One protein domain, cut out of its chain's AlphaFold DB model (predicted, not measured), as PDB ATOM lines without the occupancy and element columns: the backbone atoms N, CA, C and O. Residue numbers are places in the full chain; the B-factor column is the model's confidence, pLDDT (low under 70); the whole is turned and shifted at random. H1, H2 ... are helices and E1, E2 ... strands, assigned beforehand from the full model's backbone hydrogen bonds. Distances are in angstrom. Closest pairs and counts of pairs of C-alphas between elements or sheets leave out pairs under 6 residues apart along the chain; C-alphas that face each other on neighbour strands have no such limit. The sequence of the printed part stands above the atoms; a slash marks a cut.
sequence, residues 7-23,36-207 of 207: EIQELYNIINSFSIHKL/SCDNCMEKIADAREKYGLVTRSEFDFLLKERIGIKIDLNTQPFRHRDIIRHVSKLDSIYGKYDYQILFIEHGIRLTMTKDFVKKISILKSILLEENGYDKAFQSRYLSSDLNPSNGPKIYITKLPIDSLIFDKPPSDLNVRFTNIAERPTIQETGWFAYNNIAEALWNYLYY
ATOM      1  N   GLU A   7     111.047 175.964 141.836       90.62
ATOM      2  CA  GLU A   7     110.270 175.014 142.634       90.62
ATOM      3  C   GLU A   7     108.835 175.516 142.831       90.62
ATOM      4  O   GLU A   7     107.868 174.797 142.571       90.62
ATOM      5  N   ILE A   8     108.663 176.788 143.204       90.31
ATOM      6  CA  ILE A   8     107.328 177.394 143.309       90.31
ATOM      7  C   ILE A   8     106.615 177.357 141.948       90.31
ATOM      8  O   ILE A   8     105.409 177.101 141.879       90.31
ATOM      9  N   GLN A   9     107.332 177.614 140.852       91.00
ATOM     10  CA  GLN A   9     106.759 177.580 139.509       91.00
ATOM     11  C   GLN A   9     106.350 176.159 139.092       91.00
ATOM     12  O   GLN A   9     105.296 176.002 138.472       91.00
ATOM     13  N   GLU A  10     107.120 175.134 139.449       89.44
ATOM     14  CA  GLU A  10     106.758 173.728 139.252       89.44
ATOM     15  C   GLU A  10     105.487 173.368 140.020       89.44
ATOM     16  O   GLU A  10     104.564 172.794 139.440       89.44
ATOM     17  N   LEU A  11     105.371 173.791 141.281       88.88
ATOM     18  CA  LEU A  11     104.157 173.586 142.072       88.88
ATOM     19  C   LEU A  11     102.951 174.303 141.453       88.88
ATOM     20  O   LEU A  11     101.870 173.720 141.363       88.88
ATOM     21  N   TYR A  12     103.123 175.531 140.951       88.50
ATOM     22  CA  TYR A  12     102.069 176.199 140.184       88.50
ATOM     23  C   TYR A  12     101.691 175.415 138.928       88.50
ATOM     24  O   TYR A  12     100.504 175.312 138.633       88.50
ATOM     25  N   ASN A  13     102.655 174.852 138.198       86.25
ATOM     26  CA  ASN A  13     102.378 174.050 137.006       86.25
ATOM     27  C   ASN A  13     101.588 172.782 137.359       86.25
ATOM     28  O   ASN A  13     100.627 172.463 136.657       86.25
ATOM     29  N   ILE A  14     101.946 172.112 138.461       82.12
ATOM     30  CA  ILE A  14     101.223 170.954 139.000       82.12
ATOM     31  C   ILE A  14      99.787 171.355 139.330       82.12
ATOM     32  O   ILE A  14      98.864 170.747 138.820       82.12
ATOM     33  N   ILE A  15      99.560 172.403 140.124       79.94
ATOM     34  CA  ILE A  15      98.193 172.839 140.467       79.94
ATOM     35  C   ILE A  15      97.407 173.222 139.208       79.94
ATOM     36  O   ILE A  15      96.228 172.888 139.075       79.94
ATOM     37  N   ASN A  16      98.056 173.937 138.287       78.06
ATOM     38  CA  ASN A  16      97.406 174.461 137.100       78.06
ATOM     39  C   ASN A  16      96.949 173.330 136.169       78.06
ATOM     40  O   ASN A  16      95.831 173.401 135.661       78.06
ATOM     41  N   SER A  17      97.738 172.259 136.013       73.12
ATOM     42  CA  SER A  17      97.373 171.110 135.172       73.12
ATOM     43  C   SER A  17      96.099 170.390 135.635       73.12
ATOM     44  O   SER A  17      95.390 169.848 134.796       73.12
ATOM     45  N   PHE A  18      95.752 170.459 136.926       65.56
ATOM     46  CA  PHE A  18      94.503 169.905 137.474       65.56
ATOM     47  C   PHE A  18      93.329 170.901 137.492       65.56
ATOM     48  O   PHE A  18      92.191 170.525 137.774       65.56
ATOM     49  N   SER A  19      93.588 172.185 137.228       57.84
ATOM     50  CA  SER A  19      92.604 173.277 137.359       57.84
ATOM     51  C   SER A  19      92.046 173.796 136.026       57.84
ATOM     52  O   SER A  19      91.156 174.656 136.008       57.84
ATOM     53  N   ILE A  20      92.563 173.306 134.898       50.34
ATOM     54  CA  ILE A  20      92.197 173.794 133.569       50.34
ATOM     55  C   ILE A  20      91.173 172.846 132.942       50.34
ATOM     56  O   ILE A  20      91.508 171.729 132.600       50.34
ATOM     57  N   HIS A  21      89.931 173.311 132.785       46.25
ATOM     58  CA  HIS A  21      89.243 173.554 131.504       46.25
ATOM     59  C   HIS A  21      87.791 173.991 131.791       46.25
ATOM     60  O   HIS A  21      87.151 173.535 132.735       46.25
ATOM     61  N   LYS A  22      87.260 174.921 130.986       43.66
ATOM     62  CA  LYS A  22      85.830 175.264 131.008       43.66
ATOM     63  C   LYS A  22      85.049 174.075 130.443       43.66
ATOM     64  O   LYS A  22      85.260 173.741 129.280       43.66
ATOM     65  N   LEU A  23      84.139 173.489 131.220       43.84
ATOM     66  CA  LEU A  23      83.063 172.683 130.643       43.84
ATOM     67  C   LEU A  23      82.176 173.606 129.801       43.84
ATOM     68  O   LEU A  23      81.697 174.626 130.303       43.84
ATOM     69  N   SER A  36      66.582 166.494 139.156       51.50
ATOM     70  CA  SER A  36      67.272 165.329 138.613       51.50
ATOM     71  C   SER A  36      68.042 165.693 137.338       51.50
ATOM     72  O   SER A  36      67.560 166.373 136.428       51.50
ATOM     73  N   CYS A  37      69.304 165.272 137.297       55.22
ATOM     74  CA  CYS A  37      70.184 165.441 136.147       55.22
ATOM     75  C   CYS A  37      70.419 164.067 135.517       55.22
ATOM     76  O   CYS A  37      71.412 163.403 135.827       55.22
ATOM     77  N   ASP A  38      69.503 163.625 134.658       49.81
ATOM     78  CA  ASP A  38      69.698 162.389 133.897       49.81
ATOM     79  C   ASP A  38      70.948 162.532 132.998       49.81
ATOM     80  O   ASP A  38      71.082 163.497 132.244       49.81
ATOM     81  N   ASN A  39      71.876 161.573 133.102       52.94
ATOM     82  CA  ASN A  39      73.157 161.465 132.372       52.94
ATOM     83  C   ASN A  39      74.315 162.412 132.760       52.94
ATOM     84  O   ASN A  39      75.315 162.480 132.042       52.94
ATOM     85  N   CYS A  40      74.279 163.077 133.920       54.50
ATOM     86  CA  CYS A  40      75.445 163.852 134.378       54.50
ATOM     87  C   CYS A  40      76.647 162.971 134.769       54.50
ATOM     88  O   CYS A  40      77.781 163.365 134.531       54.50
ATOM     89  N   MET A  41      76.439 161.773 135.328       55.41
ATOM     90  CA  MET A  41      77.536 160.918 135.821       55.41
ATOM     91  C   MET A  41      78.455 160.375 134.715       55.41
ATOM     92  O   MET A  41      79.671 160.358 134.901       55.41
ATOM     93  N   GLU A  42      77.908 159.986 133.560       57.50
ATOM     94  CA  GLU A  42      78.712 159.575 132.397       57.50
ATOM     95  C   GLU A  42      79.463 160.770 131.797       57.50
ATOM     96  O   GLU A  42      80.652 160.671 131.520       57.50
ATOM     97  N   LYS A  43      78.836 161.953 131.725       55.41
ATOM     98  CA  LYS A  43      79.520 163.171 131.266       55.41
ATOM     99  C   LYS A  43      80.551 163.719 132.252       55.41
ATOM    100  O   LYS A  43      81.503 164.354 131.820       55.41
ATOM    101  N   ILE A  44      80.407 163.479 133.558       55.81
ATOM    102  CA  ILE A  44      81.466 163.725 134.550       55.81
ATOM    103  C   ILE A  44      82.650 162.808 134.271       55.81
ATOM    104  O   ILE A  44      83.781 163.269 134.350       55.81
ATOM    105  N   ALA A  45      82.407 161.527 133.979       60.00
ATOM    106  CA  ALA A  45      83.470 160.589 133.637       60.00
ATOM    107  C   ALA A  45      84.186 161.032 132.350       60.00
ATOM    108  O   ALA A  45      85.403 161.197 132.379       60.00
ATOM    109  N   ASP A  46      83.437 161.385 131.302       57.44
ATOM    110  CA  ASP A  46      83.989 161.922 130.054       57.44
ATOM    111  C   ASP A  46      84.705 163.260 130.263       57.44
ATOM    112  O   ASP A  46      85.759 163.500 129.687       57.44
ATOM    113  N   ALA A  47      84.175 164.161 131.097       54.47
ATOM    114  CA  ALA A  47      84.820 165.434 131.402       54.47
ATOM    115  C   ALA A  47      86.081 165.247 132.254       54.47
ATOM    116  O   ALA A  47      87.058 165.967 132.068       54.47
ATOM    117  N   ARG A  48      86.103 164.270 133.163       60.81
ATOM    118  CA  ARG A  48      87.306 163.884 133.912       60.81
ATOM    119  C   ARG A  48      88.363 163.306 132.979       60.81
ATOM    120  O   ARG A  48      89.520 163.697 133.081       60.81
ATOM    121  N   GLU A  49      87.961 162.446 132.050       60.03
ATOM    122  CA  GLU A  49      88.850 161.831 131.062       60.03
ATOM    123  C   GLU A  49      89.370 162.851 130.035       60.03
ATOM    124  O   GLU A  49      90.557 162.872 129.719       60.03
ATOM    125  N   LYS A  50      88.509 163.759 129.564       51.88
ATOM    126  CA  LYS A  50      88.816 164.743 128.514       51.88
ATOM    127  C   LYS A  50      89.514 165.999 129.028       51.88
ATOM    128  O   LYS A  50      90.293 166.600 128.292       51.88
ATOM    129  N   TYR A  51      89.208 166.428 130.251       51.94
ATOM    130  CA  TYR A  51      89.648 167.716 130.793       51.94
ATOM    131  C   TYR A  51      90.515 167.605 132.053       51.94
ATOM    132  O   TYR A  51      90.996 168.628 132.528       51.94
ATOM    133  N   GLY A  52      90.710 166.410 132.619       56.84
ATOM    134  CA  GLY A  52      91.563 166.218 133.799       56.84
ATOM    135  C   GLY A  52      91.073 166.940 135.061       56.84
ATOM    136  O   GLY A  52      91.852 167.150 135.991       56.84
ATOM    137  N   LEU A  53      89.800 167.349 135.095       58.56
ATOM    138  CA  LEU A  53      89.245 168.114 136.206       58.56
ATOM    139  C   LEU A  53      89.127 167.246 137.457       58.56
ATOM    140  O   LEU A  53      88.538 166.164 137.441       58.56
ATOM    141  N   VAL A  54      89.640 167.778 138.562       66.69
ATOM    142  CA  VAL A  54      89.553 167.151 139.878       66.69
ATOM    143  C   VAL A  54      88.377 167.710 140.678       66.69
ATOM    144  O   VAL A  54      88.020 168.892 140.599       66.69
ATOM    145  N   THR A  55      87.766 166.850 141.483       69.25
ATOM    146  CA  THR A  55      86.817 167.272 142.514       69.25
ATOM    147  C   THR A  55      87.525 168.143 143.552       69.25
ATOM    148  O   THR A  55      88.743 168.085 143.727       69.25
ATOM    149  N   ARG A  56      86.751 168.921 144.313       72.81
ATOM    150  CA  ARG A  56      87.270 169.691 145.453       72.81
ATOM    151  C   ARG A  56      88.132 168.848 146.406       72.81
ATOM    152  O   ARG A  56      89.170 169.319 146.862       72.81
ATOM    153  N   SER A  57      87.703 167.625 146.718       72.38
ATOM    154  CA  SER A  57      88.412 166.731 147.644       72.38
ATOM    155  C   SER A  57      89.750 166.259 147.077       72.38
ATOM    156  O   SER A  57      90.748 166.240 147.791       72.38
ATOM    157  N   GLU A  58      89.786 165.920 145.789       73.88
ATOM    158  CA  GLU A  58      91.014 165.536 145.087       73.88
ATOM    159  C   GLU A  58      91.979 166.720 144.967       73.88
ATOM    160  O   GLU A  58      93.179 166.559 145.167       73.88
ATOM    161  N   PHE A  59      91.463 167.925 144.719       78.06
ATOM    162  CA  PHE A  59      92.270 169.141 144.712       78.06
ATOM    163  C   PHE A  59      92.926 169.402 146.074       78.06
ATOM    164  O   PHE A  59      94.115 169.699 146.140       78.06
ATOM    165  N   ASP A  60      92.188 169.244 147.175       79.19
ATOM    166  CA  ASP A  60      92.760 169.378 148.519       79.19
ATOM    167  C   ASP A  60      93.829 168.316 148.808       79.19
ATOM    168  O   ASP A  60      94.890 168.634 149.344       79.19
ATOM    169  N   PHE A  61      93.575 167.071 148.397       79.12
ATOM    170  CA  PHE A  61      94.540 165.979 148.506       79.12
ATOM    171  C   PHE A  61      95.828 166.280 147.733       79.12
ATOM    172  O   PHE A  61      96.918 166.052 148.250       79.12
ATOM    173  N   LEU A  62      95.727 166.864 146.535       79.81
ATOM    174  CA  LEU A  62      96.889 167.309 145.767       79.81
ATOM    175  C   LEU A  62      97.696 168.367 146.522       79.81
ATOM    176  O   LEU A  62      98.917 168.243 146.609       79.81
ATOM    177  N   LEU A  63      97.036 169.374 147.107       82.00
ATOM    178  CA  LEU A  63      97.732 170.378 147.916       82.00
ATOM    179  C   LEU A  63      98.439 169.734 149.121       82.00
ATOM    180  O   LEU A  63      99.553 170.117 149.449       82.00
ATOM    181  N   LYS A  64      97.839 168.731 149.763       84.50
ATOM    182  CA  LYS A  64      98.461 168.023 150.895       84.50
ATOM    183  C   LYS A  64      99.651 167.178 150.485       84.50
ATOM    184  O   LYS A  64     100.764 167.413 150.948       84.50
ATOM    185  N   GLU A  65      99.431 166.238 149.581       82.12
ATOM    186  CA  GLU A  65     100.423 165.218 149.253       82.12
ATOM    187  C   GLU A  65     101.530 165.736 148.340       82.12
ATOM    188  O   GLU A  65     102.688 165.359 148.499       82.12
ATOM    189  N   ARG A  66     101.199 166.582 147.355       79.12
ATOM    190  CA  ARG A  66     102.173 167.016 146.342       79.12
ATOM    191  C   ARG A  66     102.945 168.257 146.746       79.12
ATOM    192  O   ARG A  66     104.087 168.397 146.336       79.12
ATOM    193  N   ILE A  67     102.338 169.132 147.545       80.38
ATOM    194  CA  ILE A  67     102.982 170.364 148.027       80.38
ATOM    195  C   ILE A  67     103.558 170.168 149.440       80.38
ATOM    196  O   ILE A  67     104.312 171.002 149.928       80.38
ATOM    197  N   GLY A  68     103.237 169.053 150.106       83.38
ATOM    198  CA  GLY A  68     103.754 168.739 151.438       83.38
ATOM    199  C   GLY A  68     103.053 169.503 152.562       83.38
ATOM    200  O   GLY A  68     103.655 169.750 153.610       83.38
ATOM    201  N   ILE A  69     101.787 169.888 152.370       88.12
ATOM    202  CA  ILE A  69     100.993 170.544 153.410       88.12
ATOM    203  C   ILE A  69     100.594 169.517 154.473       88.12
ATOM    204  O   ILE A  69      99.853 168.573 154.211       88.12
ATOM    205  N   LYS A  70     101.063 169.744 155.699       87.56
ATOM    206  CA  LYS A  70     100.835 168.899 156.879       87.56
ATOM    207  C   LYS A  70      99.837 169.518 157.852       87.56
ATOM    208  O   LYS A  70      99.186 168.794 158.598       87.56
ATOM    209  N   ILE A  71      99.740 170.848 157.868       87.31
ATOM    210  CA  ILE A  71      98.926 171.588 158.833       87.31
ATOM    211  C   ILE A  71      98.024 172.577 158.095       87.31
ATOM    212  O   ILE A  71      98.497 173.428 157.341       87.31
ATOM    213  N   ASP A  72      96.721 172.480 158.376       87.75
ATOM    214  CA  ASP A  72      95.678 173.326 157.802       87.75
ATOM    215  C   ASP A  72      95.059 174.246 158.843       87.75
ATOM    216  O   ASP A  72      94.444 173.804 159.823       87.75
ATOM    217  N   LEU A  73      95.164 175.546 158.594       88.44
ATOM    218  CA  LEU A  73      94.726 176.562 159.533       88.44
ATOM    219  C   LEU A  73      93.869 177.611 158.846       88.44
ATOM    220  O   LEU A  73      94.001 177.914 157.659       88.44
ATOM    221  N   ASN A  74      92.980 178.186 159.635       87.69
ATOM    222  CA  ASN A  74      92.040 179.196 159.203       87.69
ATOM    223  C   ASN A  74      92.155 180.421 160.084       87.69
ATOM    224  O   ASN A  74      92.079 180.313 161.314       87.69
ATOM    225  N   THR A  75      92.311 181.573 159.439       86.25
ATOM    226  CA  THR A  75      92.401 182.839 160.137       86.25
ATOM    227  C   THR A  75      91.045 183.511 160.310       86.25
ATOM    228  O   THR A  75      90.190 183.558 159.423       86.25
ATOM    229  N   GLN A  76      90.827 184.032 161.511       81.12
ATOM    230  CA  GLN A  76      89.585 184.671 161.912       81.12
ATOM    231  C   GLN A  76      89.762 186.196 161.848       81.12
ATOM    232  O   GLN A  76      90.506 186.751 162.654       81.12
ATOM    233  N   PRO A  77      89.075 186.903 160.929       72.25
ATOM    234  CA  PRO A  77      89.294 188.334 160.678       72.25
ATOM    235  C   PRO A  77      89.006 189.257 161.863       72.25
ATOM    236  O   PRO A  77      89.513 190.376 161.876       72.25
ATOM    237  N   PHE A  78      88.248 188.806 162.866       71.69
ATOM    238  CA  PHE A  78      87.721 189.674 163.928       71.69
ATOM    239  C   PHE A  78      87.974 189.170 165.353       71.69
ATOM    240  O   PHE A  78      87.438 189.729 166.304       71.69
ATOM    241  N   ARG A  79      88.762 188.108 165.535       73.88
ATOM    242  CA  ARG A  79      89.123 187.647 166.885       73.88
ATOM    243  C   ARG A  79      90.402 188.351 167.312       73.88
ATOM    244  O   ARG A  79      91.283 188.512 166.495       73.88
ATOM    245  N   HIS A  80      90.509 188.820 168.550       75.06
ATOM    246  CA  HIS A  80      91.724 189.519 168.992       75.06
ATOM    247  C   HIS A  80      92.837 188.543 169.413       75.06
ATOM    248  O   HIS A  80      93.995 188.740 169.052       75.06
ATOM    249  N   ARG A  81      92.470 187.487 170.155       78.88
ATOM    250  CA  ARG A  81      93.384 186.441 170.654       78.88
ATOM    251  C   ARG A  81      93.258 185.141 169.855       78.88
ATOM    252  O   ARG A  81      94.235 184.610 169.368       78.88
ATOM    253  N   ASP A  82      92.050 184.686 169.554       80.50
ATOM    254  CA  ASP A  82      91.900 183.382 168.882       80.50
ATOM    255  C   ASP A  82      91.829 183.525 167.358       80.50
ATOM    256  O   ASP A  82      90.825 183.182 166.722       80.50
ATOM    257  N   ILE A  83      92.868 184.115 166.763       84.75
ATOM    258  CA  ILE A  83      92.881 184.437 165.329       84.75
ATOM    259  C   ILE A  83      93.150 183.233 164.443       84.75
ATOM    260  O   ILE A  83      92.893 183.324 163.250       84.75
ATOM    261  N   ILE A  84      93.645 182.126 164.997       88.00
ATOM    262  CA  ILE A  84      93.947 180.896 164.266       88.00
ATOM    263  C   ILE A  84      93.061 179.773 164.791       88.00
ATOM    264  O   ILE A  84      92.835 179.640 165.991       88.00
ATOM    265  N   ARG A  85      92.558 178.950 163.874       85.25
ATOM    266  CA  ARG A  85      91.837 177.724 164.202       85.25
ATOM    267  C   ARG A  85      92.266 176.593 163.280       85.25
ATOM    268  O   ARG A  85      92.330 176.787 162.067       85.25
ATOM    269  N   HIS A  86      92.470 175.403 163.841       82.00
ATOM    270  CA  HIS A  86      92.686 174.203 163.041       82.00
ATOM    271  C   HIS A  86      91.445 173.830 162.230       82.00
ATOM    272  O   HIS A  86      90.312 173.836 162.735       82.00
ATOM    273  N   VAL A  87      91.666 173.465 160.971       76.75
ATOM    274  CA  VAL A  87      90.605 173.032 160.067       76.75
ATOM    275  C   VAL A  87      90.619 171.516 159.964       76.75
ATOM    276  O   VAL A  87      91.473 170.930 159.315       76.75
ATOM    277  N   SER A  88      89.647 170.863 160.601       62.44
ATOM    278  CA  SER A  88      89.494 169.403 160.525       62.44
ATOM    279  C   SER A  88      88.583 168.930 159.388       62.44
ATOM    280  O   SER A  88      88.544 167.737 159.106       62.44
ATOM    281  N   LYS A  89      87.837 169.833 158.728       57.75
ATOM    282  CA  LYS A  89      86.894 169.488 157.649       57.75
ATOM    283  C   LYS A  89      87.190 170.245 156.357       57.75
ATOM    284  O   LYS A  89      87.085 171.475 156.315       57.75
ATOM    285  N   LEU A  90      87.449 169.463 155.306       52.03
ATOM    286  CA  LEU A  90      87.693 169.881 153.920       52.03
ATOM    287  C   LEU A  90      86.623 170.850 153.395       52.03
ATOM    288  O   LEU A  90      86.940 171.807 152.684       52.03
ATOM    289  N   ASP A  91      85.370 170.667 153.820       50.56
ATOM    290  CA  ASP A  91      84.205 171.423 153.343       50.56
ATOM    291  C   ASP A  91      84.149 172.887 153.801       50.56
ATOM    292  O   ASP A  91      83.472 173.701 153.171       50.56
ATOM    293  N   SER A  92      84.930 173.282 154.807       52.38
ATOM    294  CA  SER A  92      84.905 174.660 155.332       52.38
ATOM    295  C   SER A  92      85.828 175.652 154.613       52.38
ATOM    296  O   SER A  92      85.728 176.857 154.846       52.38
ATOM    297  N   ILE A  93      86.720 175.160 153.749       57.81
ATOM    298  CA  ILE A  93      87.836 175.945 153.205       57.81
ATOM    299  C   ILE A  93      87.458 176.728 151.935       57.81
ATOM    300  O   ILE A  93      87.870 177.873 151.765       57.81
ATOM    301  N   TYR A  94      86.674 176.130 151.041       53.78
ATOM    302  CA  TYR A  94      86.368 176.684 149.724       53.78
ATOM    303  C   TYR A  94      85.003 177.392 149.749       53.78
ATOM    304  O   TYR A  94      84.029 176.842 150.261       53.78
ATOM    305  N   GLY A  95      84.950 178.629 149.237       52.09
ATOM    306  CA  GLY A  95      83.735 179.455 149.134       52.09
ATOM    307  C   GLY A  95      83.534 180.497 150.247       52.09
ATOM    308  O   GLY A  95      82.778 181.442 150.053       52.09
ATOM    309  N   LYS A  96      84.231 180.370 151.386       60.44
ATOM    310  CA  LYS A  96      84.192 181.352 152.494       60.44
ATOM    311  C   LYS A  96      85.455 182.217 152.597       60.44
ATOM    312  O   LYS A  96      85.423 183.283 153.206       60.44
ATOM    313  N   TYR A  97      86.559 181.740 152.029       64.31
ATOM    314  CA  TYR A  97      87.873 182.367 152.121       64.31
ATOM    315  C   TYR A  97      88.351 182.791 150.742       64.31
ATOM    316  O   TYR A  97      88.259 182.027 149.784       64.31
ATOM    317  N   ASP A  98      88.874 184.011 150.671       81.88
ATOM    318  CA  ASP A  98      89.343 184.608 149.424       81.88
ATOM    319  C   ASP A  98      90.743 184.096 149.043       81.88
ATOM    320  O   ASP A  98      91.072 184.044 147.858       81.88
ATOM    321  N   TYR A  99      91.559 183.697 150.032       91.00
ATOM    322  CA  TYR A  99      92.970 183.346 149.844       91.00
ATOM    323  C   TYR A  99      93.385 182.061 150.578       91.00
ATOM    324  O   TYR A  99      92.985 181.806 151.716       91.00
ATOM    325  N   GLN A 100      94.251 181.284 149.930       91.31
ATOM    326  CA  GLN A 100      95.029 180.180 150.488       91.31
ATOM    327  C   GLN A 100      96.514 180.497 150.330       91.31
ATOM    328  O   GLN A 100      96.991 180.641 149.207       91.31
ATOM    329  N   ILE A 101      97.242 180.594 151.438       93.75
ATOM    330  CA  ILE A 101      98.685 180.839 151.449       93.75
ATOM    331  C   ILE A 101      99.395 179.541 151.822       93.75
ATOM    332  O   ILE A 101      99.146 178.998 152.902       93.75
ATOM    333  N   LEU A 102     100.240 179.030 150.928       93.62
ATOM    334  CA  LEU A 102     100.964 177.769 151.082       93.62
ATOM    335  C   LEU A 102     102.432 178.065 151.408       93.62
ATOM    336  O   LEU A 102     103.173 178.527 150.543       93.62
ATOM    337  N   PHE A 103     102.833 177.795 152.650       93.50
ATOM    338  CA  PHE A 103     104.206 177.910 153.143       93.50
ATOM    339  C   PHE A 103     104.913 176.572 152.977       93.50
ATOM    340  O   PHE A 103     104.841 175.709 153.856       93.50
ATOM    341  N   ILE A 104     105.559 176.386 151.831       91.38
ATOM    342  CA  ILE A 104     106.046 175.065 151.405       91.38
ATOM    343  C   ILE A 104     107.204 174.558 152.267       91.38
ATOM    344  O   ILE A 104     107.192 173.405 152.683       91.38
ATOM    345  N   GLU A 105     108.100 175.453 152.688       91.50
ATOM    346  CA  GLU A 105     109.221 175.135 153.589       91.50
ATOM    347  C   GLU A 105     108.764 174.632 154.964       91.50
ATOM    348  O   GLU A 105     109.539 174.049 155.717       91.50
ATOM    349  N   HIS A 106     107.528 174.936 155.364       89.94
ATOM    350  CA  HIS A 106     107.017 174.628 156.702       89.94
ATOM    351  C   HIS A 106     105.843 173.642 156.651       89.94
ATOM    352  O   HIS A 106     105.350 173.216 157.694       89.94
ATOM    353  N   GLY A 107     105.384 173.264 155.451       91.12
ATOM    354  CA  GLY A 107     104.218 172.405 155.258       91.12
ATOM    355  C   GLY A 107     102.937 172.978 155.870       91.12
ATOM    356  O   GLY A 107     102.117 172.224 156.398       91.12
ATOM    357  N   ILE A 108     102.764 174.303 155.847       91.12
ATOM    358  CA  ILE A 108     101.615 174.990 156.454       91.12
ATOM    359  C   ILE A 108     100.756 175.628 155.368       91.12
ATOM    360  O   ILE A 108     101.253 176.348 154.502       91.12
ATOM    361  N   ARG A 109      99.440 175.431 155.460       91.81
ATOM    362  CA  ARG A 109      98.449 176.171 154.678       91.81
ATOM    363  C   ARG A 109      97.627 177.073 155.586       91.81
ATOM    364  O   ARG A 109      96.937 176.601 156.492       91.81
ATOM    365  N   LEU A 110      97.648 178.371 155.291       92.00
ATOM    366  CA  LEU A 110      96.770 179.359 155.913       92.00
ATOM    367  C   LEU A 110      95.634 179.721 154.964       92.00
ATOM    368  O   LEU A 110      95.855 180.131 153.827       92.00
ATOM    369  N   THR A 111      94.407 179.617 155.449       90.38
ATOM    370  CA  THR A 111      93.208 180.091 154.752       90.38
ATOM    371  C   THR A 111      92.785 181.419 155.361       90.38
ATOM    372  O   THR A 111      92.677 181.537 156.580       90.38
ATOM    373  N   MET A 112      92.614 182.439 154.519       89.44
ATOM    374  CA  MET A 112      92.430 183.822 154.954       89.44
ATOM    375  C   MET A 112      91.344 184.525 154.144       89.44
ATOM    376  O   MET A 112      91.173 184.290 152.946       89.44
ATOM    377  N   THR A 113      90.613 185.430 154.792       88.44
ATOM    378  CA  THR A 113      89.735 186.376 154.089       88.44
ATOM    379  C   THR A 113      90.546 187.565 153.583       88.44
ATOM    380  O   THR A 113      91.621 187.874 154.108       88.44
ATOM    381  N   LYS A 114      90.013 188.294 152.600       88.44
ATOM    382  CA  LYS A 114      90.600 189.546 152.109       88.44
ATOM    383  C   LYS A 114      90.825 190.553 153.237       88.44
ATOM    384  O   LYS A 114      91.840 191.240 153.240       88.44
ATOM    385  N   ASP A 115      89.909 190.630 154.200       85.81
ATOM    386  CA  ASP A 115      90.039 191.545 155.339       85.81
ATOM    387  C   ASP A 115      91.141 191.137 156.312       85.81
ATOM    388  O   ASP A 115      91.794 192.007 156.878       85.81
ATOM    389  N   PHE A 116      91.398 189.837 156.471       88.31
ATOM    390  CA  PHE A 116      92.554 189.380 157.233       88.31
ATOM    391  C   PHE A 116      93.862 189.716 156.498       88.31
ATOM    392  O   PHE A 116      94.786 190.245 157.107       88.31
ATOM    393  N   VAL A 117      93.921 189.487 155.180       91.38
ATOM    394  CA  VAL A 117      95.093 189.813 154.340       91.38
ATOM    395  C   VAL A 117      95.461 191.296 154.421       91.38
ATOM    396  O   VAL A 117      96.641 191.626 154.501       91.38
ATOM    397  N   LYS A 118      94.471 192.199 154.458       89.12
ATOM    398  CA  LYS A 118      94.706 193.649 154.595       89.12
ATOM    399  C   LYS A 118      95.470 194.037 155.862       89.12
ATOM    400  O   LYS A 118      96.025 195.125 155.869       89.12
ATOM    401  N   LYS A 119      95.466 193.194 156.899       87.88
ATOM    402  CA  LYS A 119      96.126 193.444 158.189       87.88
ATOM    403  C   LYS A 119      97.581 192.978 158.223       87.88
ATOM    404  O   LYS A 119      98.210 193.056 159.273       87.88
ATOM    405  N   ILE A 120      98.085 192.424 157.121       91.69
ATOM    406  CA  ILE A 120      99.469 191.974 156.980       91.69
ATOM    407  C   ILE A 120     100.058 192.706 155.776       91.69
ATOM    408  O   ILE A 120      99.821 192.309 154.633       91.69
ATOM    409  N   SER A 121     100.836 193.760 156.028       90.25
ATOM    410  CA  SER A 121     101.390 194.648 154.994       90.25
ATOM    411  C   SER A 121     102.015 193.920 153.795       90.25
ATOM    412  O   SER A 121     101.698 194.243 152.649       90.25
ATOM    413  N   ILE A 122     102.863 192.908 154.026       91.94
ATOM    414  CA  ILE A 122     103.526 192.179 152.932       91.94
ATOM    415  C   ILE A 122     102.528 191.397 152.067       91.94
ATOM    416  O   ILE A 122     102.601 191.442 150.841       91.94
ATOM    417  N   LEU A 123     101.538 190.741 152.683       92.88
ATOM    418  CA  LEU A 123     100.514 190.005 151.945       92.88
ATOM    419  C   LEU A 123      99.548 190.947 151.228       92.88
ATOM    420  O   LEU A 123      99.162 190.668 150.099       92.88
ATOM    421  N   LYS A 124      99.175 192.070 151.849       92.69
ATOM    422  CA  LYS A 124      98.378 193.122 151.207       92.69
ATOM    423  C   LYS A 124      99.067 193.611 149.929       92.69
ATOM    424  O   LYS A 124      98.434 193.633 148.874       92.69
ATOM    425  N   SER A 125     100.357 193.932 150.024       91.62
ATOM    426  CA  SER A 125     101.180 194.382 148.899       91.62
ATOM    427  C   SER A 125     101.222 193.344 147.770       91.62
ATOM    428  O   SER A 125     100.934 193.660 146.618       91.62
ATOM    429  N   ILE A 126     101.478 192.073 148.090       91.62
ATOM    430  CA  ILE A 126     101.595 191.004 147.086       91.62
ATOM    431  C   ILE A 126     100.238 190.632 146.468       91.62
ATOM    432  O   ILE A 126     100.130 190.487 145.251       91.62
ATOM    433  N   LEU A 127      99.201 190.452 147.289       92.31
ATOM    434  CA  LEU A 127      97.943 189.812 146.882       92.31
ATOM    435  C   LEU A 127      96.862 190.792 146.430       92.31
ATOM    436  O   LEU A 127      95.991 190.407 145.648       92.31
ATOM    437  N   LEU A 128      96.864 192.016 146.967       91.69
ATOM    438  CA  LEU A 128      95.820 193.016 146.710       91.69
ATOM    439  C   LEU A 128      96.321 194.172 145.853       91.69
ATOM    440  O   LEU A 128      95.568 194.669 145.022       91.69
ATOM    441  N   GLU A 129      97.562 194.602 146.071       90.94
ATOM    442  CA  GLU A 129      98.204 195.679 145.302       90.94
ATOM    443  C   GLU A 129      99.056 195.129 144.150       90.94
ATOM    444  O   GLU A 129      99.527 195.885 143.309       90.94
ATOM    445  N   GLU A 130      99.222 193.804 144.096       84.38
ATOM    446  CA  GLU A 130      99.950 193.080 143.056       84.38
ATOM    447  C   GLU A 130     101.426 193.502 142.908       84.38
ATOM    448  O   GLU A 130     102.027 193.329 141.848       84.38
ATOM    449  N   ASN A 131     102.054 193.971 143.985       83.12
ATOM    450  CA  ASN A 131     103.423 194.498 143.999       83.12
ATOM    451  C   ASN A 131     104.524 193.427 144.191       83.12
ATOM    452  O   ASN A 131     105.668 193.753 144.499       83.12
ATOM    453  N   GLY A 132     104.210 192.144 143.991       76.69
ATOM    454  CA  GLY A 132     105.160 191.026 144.066       76.69
ATOM    455  C   GLY A 132     105.552 190.453 142.701       76.69
ATOM    456  O   GLY A 132     104.792 190.550 141.733       76.69
ATOM    457  N   TYR A 133     106.729 189.816 142.638       79.19
ATOM    458  CA  TYR A 133     107.116 188.982 141.492       79.19
ATOM    459  C   TYR A 133     106.239 187.736 141.394       79.19
ATOM    460  O   TYR A 133     105.763 187.411 140.308       79.19
ATOM    461  N   ASP A 134     106.001 187.091 142.533       82.94
ATOM    462  CA  ASP A 134     105.136 185.925 142.612       82.94
ATOM    463  C   ASP A 134     103.676 186.372 142.681       82.94
ATOM    464  O   ASP A 134     103.314 187.269 143.450       82.94
ATOM    465  N   LYS A 135     102.826 185.746 141.869       84.75
ATOM    466  CA  LYS A 135     101.407 186.099 141.752       84.75
ATOM    467  C   LYS A 135     100.531 184.982 142.291       84.75
ATOM    468  O   LYS A 135     100.806 183.807 142.080       84.75
ATOM    469  N   ALA A 136      99.438 185.346 142.953       89.50
ATOM    470  CA  ALA A 136      98.434 184.365 143.335       89.50
ATOM    471  C   ALA A 136      97.653 183.872 142.107       89.50
ATOM    472  O   ALA A 136      97.332 184.645 141.203       89.50
ATOM    473  N   PHE A 137      97.292 182.594 142.108       85.56
ATOM    474  CA  PHE A 137      96.507 181.951 141.062       85.56
ATOM    475  C   PHE A 137      95.078 181.677 141.538       85.56
ATOM    476  O   PHE A 137      94.859 181.166 142.632       85.56
ATOM    477  N   GLN A 138      94.085 181.987 140.709       86.50
ATOM    478  CA  GLN A 138      92.687 181.691 141.011       86.50
ATOM    479  C   GLN A 138      92.402 180.199 140.802       86.50
ATOM    480  O   GLN A 138      92.280 179.758 139.661       86.50
ATOM    481  N   SER A 139      92.244 179.434 141.888       80.69
ATOM    482  CA  SER A 139      91.890 178.016 141.773       80.69
ATOM    483  C   SER A 139      90.497 177.825 141.177       80.69
ATOM    484  O   SER A 139      89.618 178.689 141.309       80.69
ATOM    485  N   ARG A 140      90.307 176.680 140.522       77.50
ATOM    486  CA  ARG A 140      89.034 176.220 139.967       77.50
ATOM    487  C   ARG A 140      88.877 174.735 140.243       77.50
ATOM    488  O   ARG A 140      89.858 174.000 140.206       77.50
ATOM    489  N   TYR A 141      87.653 174.323 140.527       71.81
ATOM    490  CA  TYR A 141      87.294 172.933 140.787       71.81
ATOM    491  C   TYR A 141      85.845 172.694 140.359       71.81
ATOM    492  O   TYR A 141      85.091 173.643 140.118       71.81
ATOM    493  N   LEU A 142      85.456 171.424 140.281       67.62
ATOM    494  CA  LEU A 142      84.064 171.034 140.085       67.62
ATOM    495  C   LEU A 142      83.306 171.127 141.421       67.62
ATOM    496  O   LEU A 142      83.697 170.468 142.394       67.62
ATOM    497  N   SER A 143      82.253 171.945 141.504       66.12
ATOM    498  CA  SER A 143      81.367 171.967 142.677       66.12
ATOM    499  C   SER A 143      80.466 170.727 142.730       66.12
ATOM    500  O   SER A 143      80.471 169.889 141.831       66.12
ATOM    501  N   SER A 144      79.715 170.565 143.825       63.22
ATOM    502  CA  SER A 144      78.848 169.395 144.049       63.22
ATOM    503  C   SER A 144      77.711 169.260 143.033       63.22
ATOM    504  O   SER A 144      77.208 168.166 142.820       63.22
ATOM    505  N   ASP A 145      77.318 170.367 142.410       61.22
ATOM    506  CA  ASP A 145      76.374 170.464 141.291       61.22
ATOM    507  C   ASP A 145      77.065 170.341 139.919       61.22
ATOM    508  O   ASP A 145      76.440 170.575 138.889       61.22
ATOM    509  N   LEU A 146      78.350 169.967 139.904       60.41
ATOM    510  CA  LEU A 146      79.150 169.676 138.711       60.41
ATOM    511  C   LEU A 146      79.444 170.888 137.827       60.41
ATOM    512  O   LEU A 146      79.911 170.757 136.694       60.41
ATOM    513  N   ASN A 147      79.232 172.080 138.373       62.66
ATOM    514  CA  ASN A 147      79.565 173.320 137.708       62.66
ATOM    515  C   ASN A 147      81.030 173.706 137.982       62.66
ATOM    516  O   ASN A 147      81.552 173.472 139.076       62.66
ATOM    517  N   PRO A 148      81.736 174.311 137.008       68.75
ATOM    518  CA  PRO A 148      83.014 174.946 137.283       68.75
ATOM    519  C   PRO A 148      82.811 176.075 138.291       68.75
ATOM    520  O   PRO A 148      82.073 177.027 138.032       68.75
ATOM    521  N   SER A 149      83.494 175.990 139.426       71.75
ATOM    522  CA  SER A 149      83.422 177.005 140.468       71.75
ATOM    523  C   SER A 149      84.778 177.664 140.674       71.75
ATOM    524  O   SER A 149      85.826 177.010 140.650       71.75
ATOM    525  N   ASN A 150      84.762 178.982 140.869       78.62
ATOM    526  CA  ASN A 150      85.952 179.705 141.297       78.62
ATOM    527  C   ASN A 150      86.207 179.389 142.775       78.62
ATOM    528  O   ASN A 150      85.328 179.534 143.624       78.62
ATOM    529  N   GLY A 151      87.427 178.964 143.078       77.81
ATOM    530  CA  GLY A 151      87.875 178.725 144.440       77.81
ATOM    531  C   GLY A 151      88.527 179.925 145.115       77.81
ATOM    532  O   GLY A 151      88.316 181.063 144.711       77.81
ATOM    533  N   PRO A 152      89.327 179.698 146.163       85.19
ATOM    534  CA  PRO A 152      90.211 180.722 146.698       85.19
ATOM    535  C   PRO A 152      91.367 181.011 145.729       85.19
ATOM    536  O   PRO A 152      91.767 180.157 144.925       85.19
ATOM    537  N   LYS A 153      91.954 182.201 145.843       90.06
ATOM    538  CA  LYS A 153      93.255 182.499 145.243       90.06
ATOM    539  C   LYS A 153      94.353 181.788 146.032       90.06
ATOM    540  O   LYS A 153      94.466 181.979 147.237       90.06
ATOM    541  N   ILE A 154      95.165 180.987 145.359       90.50
ATOM    542  CA  ILE A 154      96.290 180.261 145.943       90.50
ATOM    543  C   ILE A 154      97.560 181.069 145.728       90.50
ATOM    544  O   ILE A 154      97.884 181.425 144.597       90.50
ATOM    545  N   TYR A 155      98.281 181.329 146.808       93.56
ATOM    546  CA  TYR A 155      99.601 181.931 146.791       93.56
ATOM    547  C   TYR A 155     100.591 180.977 147.455       93.56
ATOM    548  O   TYR A 155     100.458 180.655 148.633       93.56
ATOM    549  N   ILE A 156     101.559 180.501 146.684       93.31
ATOM    550  CA  ILE A 156     102.637 179.627 147.147       93.31
ATOM    551  C   ILE A 156     103.840 180.498 147.483       93.31
ATOM    552  O   ILE A 156     104.186 181.390 146.707       93.31
ATOM    553  N   THR A 157     104.458 180.263 148.636       93.00
ATOM    554  CA  THR A 157     105.542 181.109 149.119       93.00
ATOM    555  C   THR A 157     106.569 180.351 149.954       93.00
ATOM    556  O   THR A 157     106.250 179.377 150.640       93.00
ATOM    557  N   LYS A 158     107.803 180.859 149.916       92.62
ATOM    558  CA  LYS A 158     108.913 180.517 150.820       92.62
ATOM    559  C   LYS A 158     109.167 181.609 151.867       92.62
ATOM    560  O   LYS A 158     110.186 181.582 152.550       92.62
ATOM    561  N   LEU A 159     108.277 182.602 151.980       91.62
ATOM    562  CA  LEU A 159     108.394 183.634 153.008       91.62
ATOM    563  C   LEU A 159     108.446 182.988 154.404       91.62
ATOM    564  O   LEU A 159     107.616 182.122 154.693       91.62
ATOM    565  N   PRO A 160     109.365 183.425 155.280       92.00
ATOM    566  CA  PRO A 160     109.353 183.019 156.678       92.00
ATOM    567  C   PRO A 160     108.013 183.371 157.336       92.00
ATOM    568  O   PRO A 160     107.485 184.466 157.144       92.00
ATOM    569  N   ILE A 161     107.435 182.459 158.122       90.56
ATOM    570  CA  ILE A 161     106.106 182.694 158.717       90.56
ATOM    571  C   ILE A 161     106.108 183.883 159.695       90.56
ATOM    572  O   ILE A 161     105.113 184.599 159.827       90.56
ATOM    573  N   ASP A 162     107.226 184.124 160.368       91.19
ATOM    574  CA  ASP A 162     107.440 185.256 161.270       91.19
ATOM    575  C   ASP A 162     107.535 186.607 160.542       91.19
ATOM    576  O   ASP A 162     107.314 187.649 161.167       91.19
ATOM    577  N   SER A 163     107.755 186.608 159.221       91.38
ATOM    578  CA  SER A 163     107.722 187.820 158.395       91.38
ATOM    579  C   SER A 163     106.303 188.350 158.166       91.38
ATOM    580  O   SER A 163     106.132 189.468 157.673       91.38
ATOM    581  N   LEU A 164     105.265 187.574 158.498       93.06
ATOM    582  CA  LEU A 164     103.865 187.986 158.400       93.06
ATOM    583  C   LEU A 164     103.471 188.806 159.628       93.06
ATOM    584  O   LEU A 164     102.698 188.365 160.483       93.06
ATOM    585  N   ILE A 165     104.047 190.001 159.703       92.06
ATOM    586  CA  ILE A 165     103.821 190.971 160.769       92.06
ATOM    587  C   ILE A 165     102.429 191.577 160.607       92.06
ATOM    588  O   ILE A 165     102.044 191.996 159.511       92.06
ATOM    589  N   PHE A 166     101.681 191.617 161.706       89.56
ATOM    590  CA  PHE A 166     100.424 192.341 161.746       89.56
ATOM    591  C   PHE A 166     100.698 193.835 161.773       89.56
ATOM    592  O   PHE A 166     101.590 194.314 162.477       89.56
ATOM    593  N   ASP A 167      99.902 194.578 161.019       83.38
ATOM    594  CA  ASP A 167      99.933 196.027 161.082       83.38
ATOM    595  C   ASP A 167      99.674 196.467 162.537       83.38
ATOM    596  O   ASP A 167      98.970 195.792 163.296       83.38
ATOM    597  N   LYS A 168     100.251 197.599 162.946       75.12
ATOM    598  CA  LYS A 168     100.072 198.139 164.300       75.12
ATOM    599  C   LYS A 168      98.907 199.126 164.352       75.12
ATOM    600  O   LYS A 168      98.726 199.872 163.387       75.12
ATOM    601  N   PRO A 169      98.184 199.207 165.486       68.56
ATOM    602  CA  PRO A 169      97.210 200.266 165.684       68.56
ATOM    603  C   PRO A 169      97.826 201.655 165.490       68.56
ATOM    604  O   PRO A 169      98.972 201.867 165.897       68.56
ATOM    605  N   PRO A 170      97.069 202.609 164.916       66.81
ATOM    606  CA  PRO A 170      97.388 204.024 164.982       66.81
ATOM    607  C   PRO A 170      97.730 204.434 166.417       66.81
ATOM    608  O   PRO A 170      97.102 203.977 167.372       66.81
ATOM    609  N   SER A 171      98.736 205.290 166.578       62.44
ATOM    610  CA  SER A 171      99.245 205.705 167.893       62.44
ATOM    611  C   SER A 171      98.225 206.472 168.741       62.44
ATOM    612  O   SER A 171      98.362 206.542 169.958       62.44
ATOM    613  N   ASP A 172      97.218 207.065 168.106       61.06
ATOM    614  CA  ASP A 172      96.114 207.811 168.713       61.06
ATOM    615  C   ASP A 172      94.920 206.922 169.102       61.06
ATOM    616  O   ASP A 172      93.956 207.389 169.720       61.06
ATOM    617  N   LEU A 173      94.977 205.625 168.787       58.59
ATOM    618  CA  LEU A 173      93.919 204.682 169.109       58.59
ATOM    619  C   LEU A 173      93.983 204.316 170.602       58.59
ATOM    620  O   LEU A 173      94.753 203.457 171.032       58.59
ATOM    621  N   ASN A 174      93.149 204.970 171.413       49.31
ATOM    622  CA  ASN A 174      92.983 204.644 172.829       49.31
ATOM    623  C   ASN A 174      92.347 203.252 172.991       49.31
ATOM    624  O   ASN A 174      91.122 203.117 173.050       49.31
ATOM    625  N   VAL A 175      93.174 202.211 173.102       52.12
ATOM    626  CA  VAL A 175      92.724 200.861 173.461       52.12
ATOM    627  C   VAL A 175      92.307 200.870 174.934       52.12
ATOM    628  O   VAL A 175      93.118 200.688 175.840       52.12
ATOM    629  N   ARG A 176      91.023 201.127 175.198       45.69
ATOM    630  CA  ARG A 176      90.461 200.988 176.545       45.69
ATOM    631  C   ARG A 176      90.229 199.508 176.835       45.69
ATOM    632  O   ARG A 176      89.253 198.928 176.374       45.69
ATOM    633  N   PHE A 177      91.106 198.913 177.637       46.53
ATOM    634  CA  PHE A 177      90.813 197.650 178.307       46.53
ATOM    635  C   PHE A 177      89.841 197.943 179.452       46.53
ATOM    636  O   PHE A 177      90.231 198.478 180.489       46.53
ATOM    637  N   THR A 178      88.554 197.657 179.270       39.84
ATOM    638  CA  THR A 178      87.610 197.689 180.387       39.84
ATOM    639  C   THR A 178      87.874 196.479 181.282       39.84
ATOM    640  O   THR A 178      87.580 195.341 180.923       39.84
ATOM    641  N   ASN A 179      88.443 196.732 182.463       40.28
ATOM    642  CA  ASN A 179      88.417 195.790 183.579       40.28
ATOM    643  C   ASN A 179      86.963 195.643 184.037       40.28
ATOM    644  O   ASN A 179      86.491 196.409 184.874       40.28
ATOM    645  N   ILE A 180      86.238 194.684 183.472       42.00
ATOM    646  CA  ILE A 180      84.965 194.230 184.023       42.00
ATOM    647  C   ILE A 180      85.075 192.717 184.143       42.00
ATOM    648  O   ILE A 180      85.504 192.039 183.212       42.00
ATOM    649  N   ALA A 181      84.699 192.198 185.309       47.03
ATOM    650  CA  ALA A 181      84.670 190.783 185.670       47.03
ATOM    651  C   ALA A 181      83.727 189.918 184.796       47.03
ATOM    652  O   ALA A 181      83.447 188.770 185.120       47.03
ATOM    653  N   GLU A 182      83.273 190.436 183.658       44.50
ATOM    654  CA  GLU A 182      82.449 189.775 182.664       44.50
ATOM    655  C   GLU A 182      83.042 190.130 181.298       44.50
ATOM    656  O   GLU A 182      82.956 191.270 180.860       44.50
ATOM    657  N   ARG A 183      83.733 189.150 180.698       40.38
ATOM    658  CA  ARG A 183      84.289 189.095 179.331       40.38
ATOM    659  C   ARG A 183      84.655 190.451 178.698       40.38
ATOM    660  O   ARG A 183      83.759 191.154 178.243       40.38
ATOM    661  N   PRO A 184      85.950 190.765 178.506       40.03
ATOM    662  CA  PRO A 184      86.342 191.962 177.775       40.03
ATOM    663  C   PRO A 184      85.791 191.904 176.344       40.03
ATOM    664  O   PRO A 184      86.350 191.246 175.466       40.03
ATOM    665  N   THR A 185      84.689 192.605 176.089       42.91
ATOM    666  CA  THR A 185      84.307 193.023 174.746       42.91
ATOM    667  C   THR A 185      85.256 194.142 174.374       42.91
ATOM    668  O   THR A 185      84.983 195.321 174.596       42.91
ATOM    669  N   ILE A 186      86.414 193.753 173.843       45.94
ATOM    670  CA  ILE A 186      87.207 194.633 172.998       45.94
ATOM    671  C   ILE A 186      86.231 195.118 171.930       45.94
ATOM    672  O   ILE A 186      85.770 194.318 171.115       45.94
ATOM    673  N   GLN A 187      85.868 196.399 171.969       44.44
ATOM    674  CA  GLN A 187      85.292 197.064 170.810       44.44
ATOM    675  C   GLN A 187      86.340 196.971 169.701       44.44
ATOM    676  O   GLN A 187      87.290 197.739 169.692       44.44
ATOM    677  N   GLU A 188      86.240 195.915 168.895       49.44
ATOM    678  CA  GLU A 188      86.425 195.843 167.442       49.44
ATOM    679  C   GLU A 188      87.469 196.766 166.803       49.44
ATOM    680  O   GLU A 188      87.292 197.269 165.698       49.44
ATOM    681  N   THR A 189      88.608 196.973 167.445       50.59
ATOM    682  CA  THR A 189      89.753 197.529 166.736       50.59
ATOM    683  C   THR A 189      90.359 196.376 165.942       50.59
ATOM    684  O   THR A 189      90.531 195.279 166.471       50.59
ATOM    685  N   GLY A 190      90.598 196.565 164.646       58.59
ATOM    686  CA  GLY A 190      91.041 195.526 163.713       58.59
ATOM    687  C   GLY A 190      92.428 194.924 163.992       58.59
ATOM    688  O   GLY A 190      93.042 194.429 163.054       58.59
ATOM    689  N   TRP A 191      92.900 194.931 165.236       72.25
ATOM    690  CA  TRP A 191      94.246 194.589 165.680       72.25
ATOM    691  C   TRP A 191      94.263 193.301 166.503       72.25
ATOM    692  O   TRP A 191      93.301 192.953 167.198       72.25
ATOM    693  N   PHE A 192      95.385 192.596 166.436       79.88
ATOM    694  CA  PHE A 192      95.568 191.297 167.071       79.88
ATOM    695  C   PHE A 192      96.486 191.400 168.291       79.88
ATOM    696  O   PHE A 192      97.271 192.337 168.406       79.88
ATOM    697  N   ALA A 193      96.360 190.455 169.224       82.88
ATOM    698  CA  ALA A 193      97.151 190.424 170.459       82.88
ATOM    699  C   ALA A 193      98.631 190.060 170.240       82.88
ATOM    700  O   ALA A 193      99.424 190.168 171.168       82.88
ATOM    701  N   TYR A 194      98.974 189.611 169.035       86.62
ATOM    702  CA  TYR A 194     100.297 189.119 168.661       86.62
ATOM    703  C   TYR A 194     100.958 190.078 167.677       86.62
ATOM    704  O   TYR A 194     100.278 190.867 167.018       86.62
ATOM    705  N   ASN A 195     102.274 189.969 167.524       88.38
ATOM    706  CA  ASN A 195     103.029 190.795 166.586       88.38
ATOM    707  C   ASN A 195     103.008 190.235 165.158       88.38
ATOM    708  O   ASN A 195     103.066 190.996 164.195       88.38
ATOM    709  N   ASN A 196     102.938 188.912 165.006       92.06
ATOM    710  CA  ASN A 196     102.950 188.241 163.710       92.06
ATOM    711  C   ASN A 196     102.199 186.900 163.753       92.06
ATOM    712  O   ASN A 196     101.750 186.433 164.805       92.06
ATOM    713  N   ILE A 197     102.066 186.269 162.585       91.50
ATOM    714  CA  ILE A 197     101.426 184.957 162.453       91.50
ATOM    715  C   ILE A 197     102.173 183.866 163.227       91.50
ATOM    716  O   ILE A 197     101.518 183.017 163.824       91.50
ATOM    717  N   ALA A 198     103.510 183.875 163.248       92.00
ATOM    718  CA  ALA A 198     104.291 182.858 163.956       92.00
ATOM    719  C   ALA A 198     103.982 182.827 165.463       92.00
ATOM    720  O   ALA A 198     103.783 181.759 166.034       92.00
ATOM    721  N   GLU A 199     103.874 183.994 166.095       92.00
ATOM    722  CA  GLU A 199     103.527 184.123 167.509       92.00
ATOM    723  C   GLU A 199     102.099 183.628 167.783       92.00
ATOM    724  O   GLU A 199     101.870 182.879 168.734       92.00
ATOM    725  N   ALA A 200     101.147 183.965 166.908       90.81
ATOM    726  CA  ALA A 200      99.776 183.474 167.011       90.81
ATOM    727  C   ALA A 200      99.681 181.945 166.845       90.81
ATOM    728  O   ALA A 200      98.909 181.290 167.544       90.81
ATOM    729  N   LEU A 201     100.482 181.364 165.944       89.38
ATOM    730  CA  LEU A 201     100.587 179.913 165.759       89.38
ATOM    731  C   LEU A 201     101.164 179.232 166.989       89.38
ATOM    732  O   LEU A 201     100.623 178.227 167.442       89.38
ATOM    733  N   TRP A 202     102.252 179.783 167.526       88.94
ATOM    734  CA  TRP A 202     102.876 179.269 168.735       88.94
ATOM    735  C   TRP A 202     101.889 179.275 169.896       88.94
ATOM    736  O   TRP A 202     101.737 178.273 170.590       88.94
ATOM    737  N   ASN A 203     101.168 180.381 170.081       86.81
ATOM    738  CA  ASN A 203     100.171 180.463 171.132       86.81
ATOM    739  C   ASN A 203      99.072 179.408 170.950       86.81
ATOM    740  O   ASN A 203      98.801 178.684 171.892       86.81
ATOM    741  N   TYR A 204      98.541 179.247 169.736       85.75
ATOM    742  CA  TYR A 204      97.521 178.239 169.435       85.75
ATOM    743  C   TYR A 204      97.980 176.785 169.665       85.75
ATOM    744  O   TYR A 204      97.178 175.937 170.047       85.75
ATOM    745  N   LEU A 205      99.241 176.462 169.361       81.19
ATOM    746  CA  LEU A 205      99.744 175.087 169.449       81.19
ATOM    747  C   LEU A 205     100.108 174.664 170.876       81.19
ATOM    748  O   LEU A 205     100.069 173.471 171.172       81.19
ATOM    749  N   TYR A 206     100.491 175.614 171.732       82.00
ATOM    750  CA  TYR A 206     101.089 175.319 173.038       82.00
ATOM    751  C   TYR A 206     100.291 175.830 174.244       82.00
ATOM    752  O   TYR A 206     100.641 175.469 175.369       82.00
ATOM    753  N   TYR A 207      99.246 176.639 174.041       72.06
ATOM    754  CA  TYR A 207      98.409 177.211 175.102       72.06
ATOM    755  C   TYR A 207      96.922 177.095 174.762       72.06
ATOM    756  O   TYR A 207      96.134 176.947 175.724       72.06
TER     757      TYR A 207
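This is residues 7 to 23 and 36 to 207 of the 207 residues of an uncharacterized protein of Euryarchaeota archaeon (UniProt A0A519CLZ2). A strongly twisted sheet of six strands makes the core, with helices H1 and H3 side by side on one face toward its E5 and E6 end, and H6 over E2 and E1 at the other edge. H2 lies off at one end of the longest axis, and residues 169 to 190, part of the long link from E6 to H6, make a wide loop at the opposite end. The printed part has 189 residues, with six named helices and six named strands in the order H1 H2 H3 E1 E2 E3 E4 H4 H5 E5 E6 H6; the sheet, E2 E1 E4 E3 E6 E5, is mixed. The class is mixed, helices and strands, with 92 residues in named elements, under half. The whole is only just compact, close to loose, with a radius of gyration of the C-alphas of 19.1 A, and elongated, spanning 63 by 40 by 31 A.

H1, residues 7 to 19, begins at C-alpha 7 (110.270, 175.014, 142.634) and is 18.5 A long. H2 is residues 40 to 51, 15.1 A, and H3 residues 56 to 67, 15.9 A. E1 is residues 71 to 75, E2 84 to 86, E3 99 to 103 and E4 108 to 112. H4 is residues 114 to 117 and H5 121 to 127. E5, residues 137 to 142, is 16.6 A long; E6, residues 148 to 157, is 26.2 A. H6, residues 197 to 206, is 14.3 A long and ends at C-alpha 206 (101.089, 175.319, 173.038).

E1 and E4 are parallel, with N 73 and O 109 at 2.9 A. E3 and E6 are parallel, with N 100 and O 153 at 2.8 A. The hairpins are antiparallel: E1 and E2, N 85 and O 74 at 2.9 A; E3 and E4, N 101 and O 110 at 2.8 A; E5 and E6, N 154 and O 137 at 2.7 A. E4, H4 H5 and E5 form a split strand-helix-strand unit, two strands running the same way with E3 and E6 between them; its crossover is right-handed. H1 and H3 touch at a shallow tilt of 19 degrees, opposite ways; their closest C-alphas, Leu 11 and Ile 67, are 6.9 A apart. Both are on the same face; H3 and the sheet make two layers, helix on one face of a sheet. H6 is at a height of 9.7 A over the sheet. H4 and H5 only graze it. The O i to N i+4 pairs are within hydrogen-bond range throughout H2, H5 and H6, in 8 of 9 for H1 and 7 of 8 for H3; H4 is too short for one.

The C-alphas farthest apart, of Asn 39 and Asn 179, are 63.5 A apart. Residues 24 to 35 are not printed, and C-alphas 23 and 36 across this cut are 19.2 A apart. The links E2 to E3 and E6 to H6 are long. Mean pLDDT of the printed part is 75.0; 65 residues are under 70, among them 36 to 55 and 169 to 190.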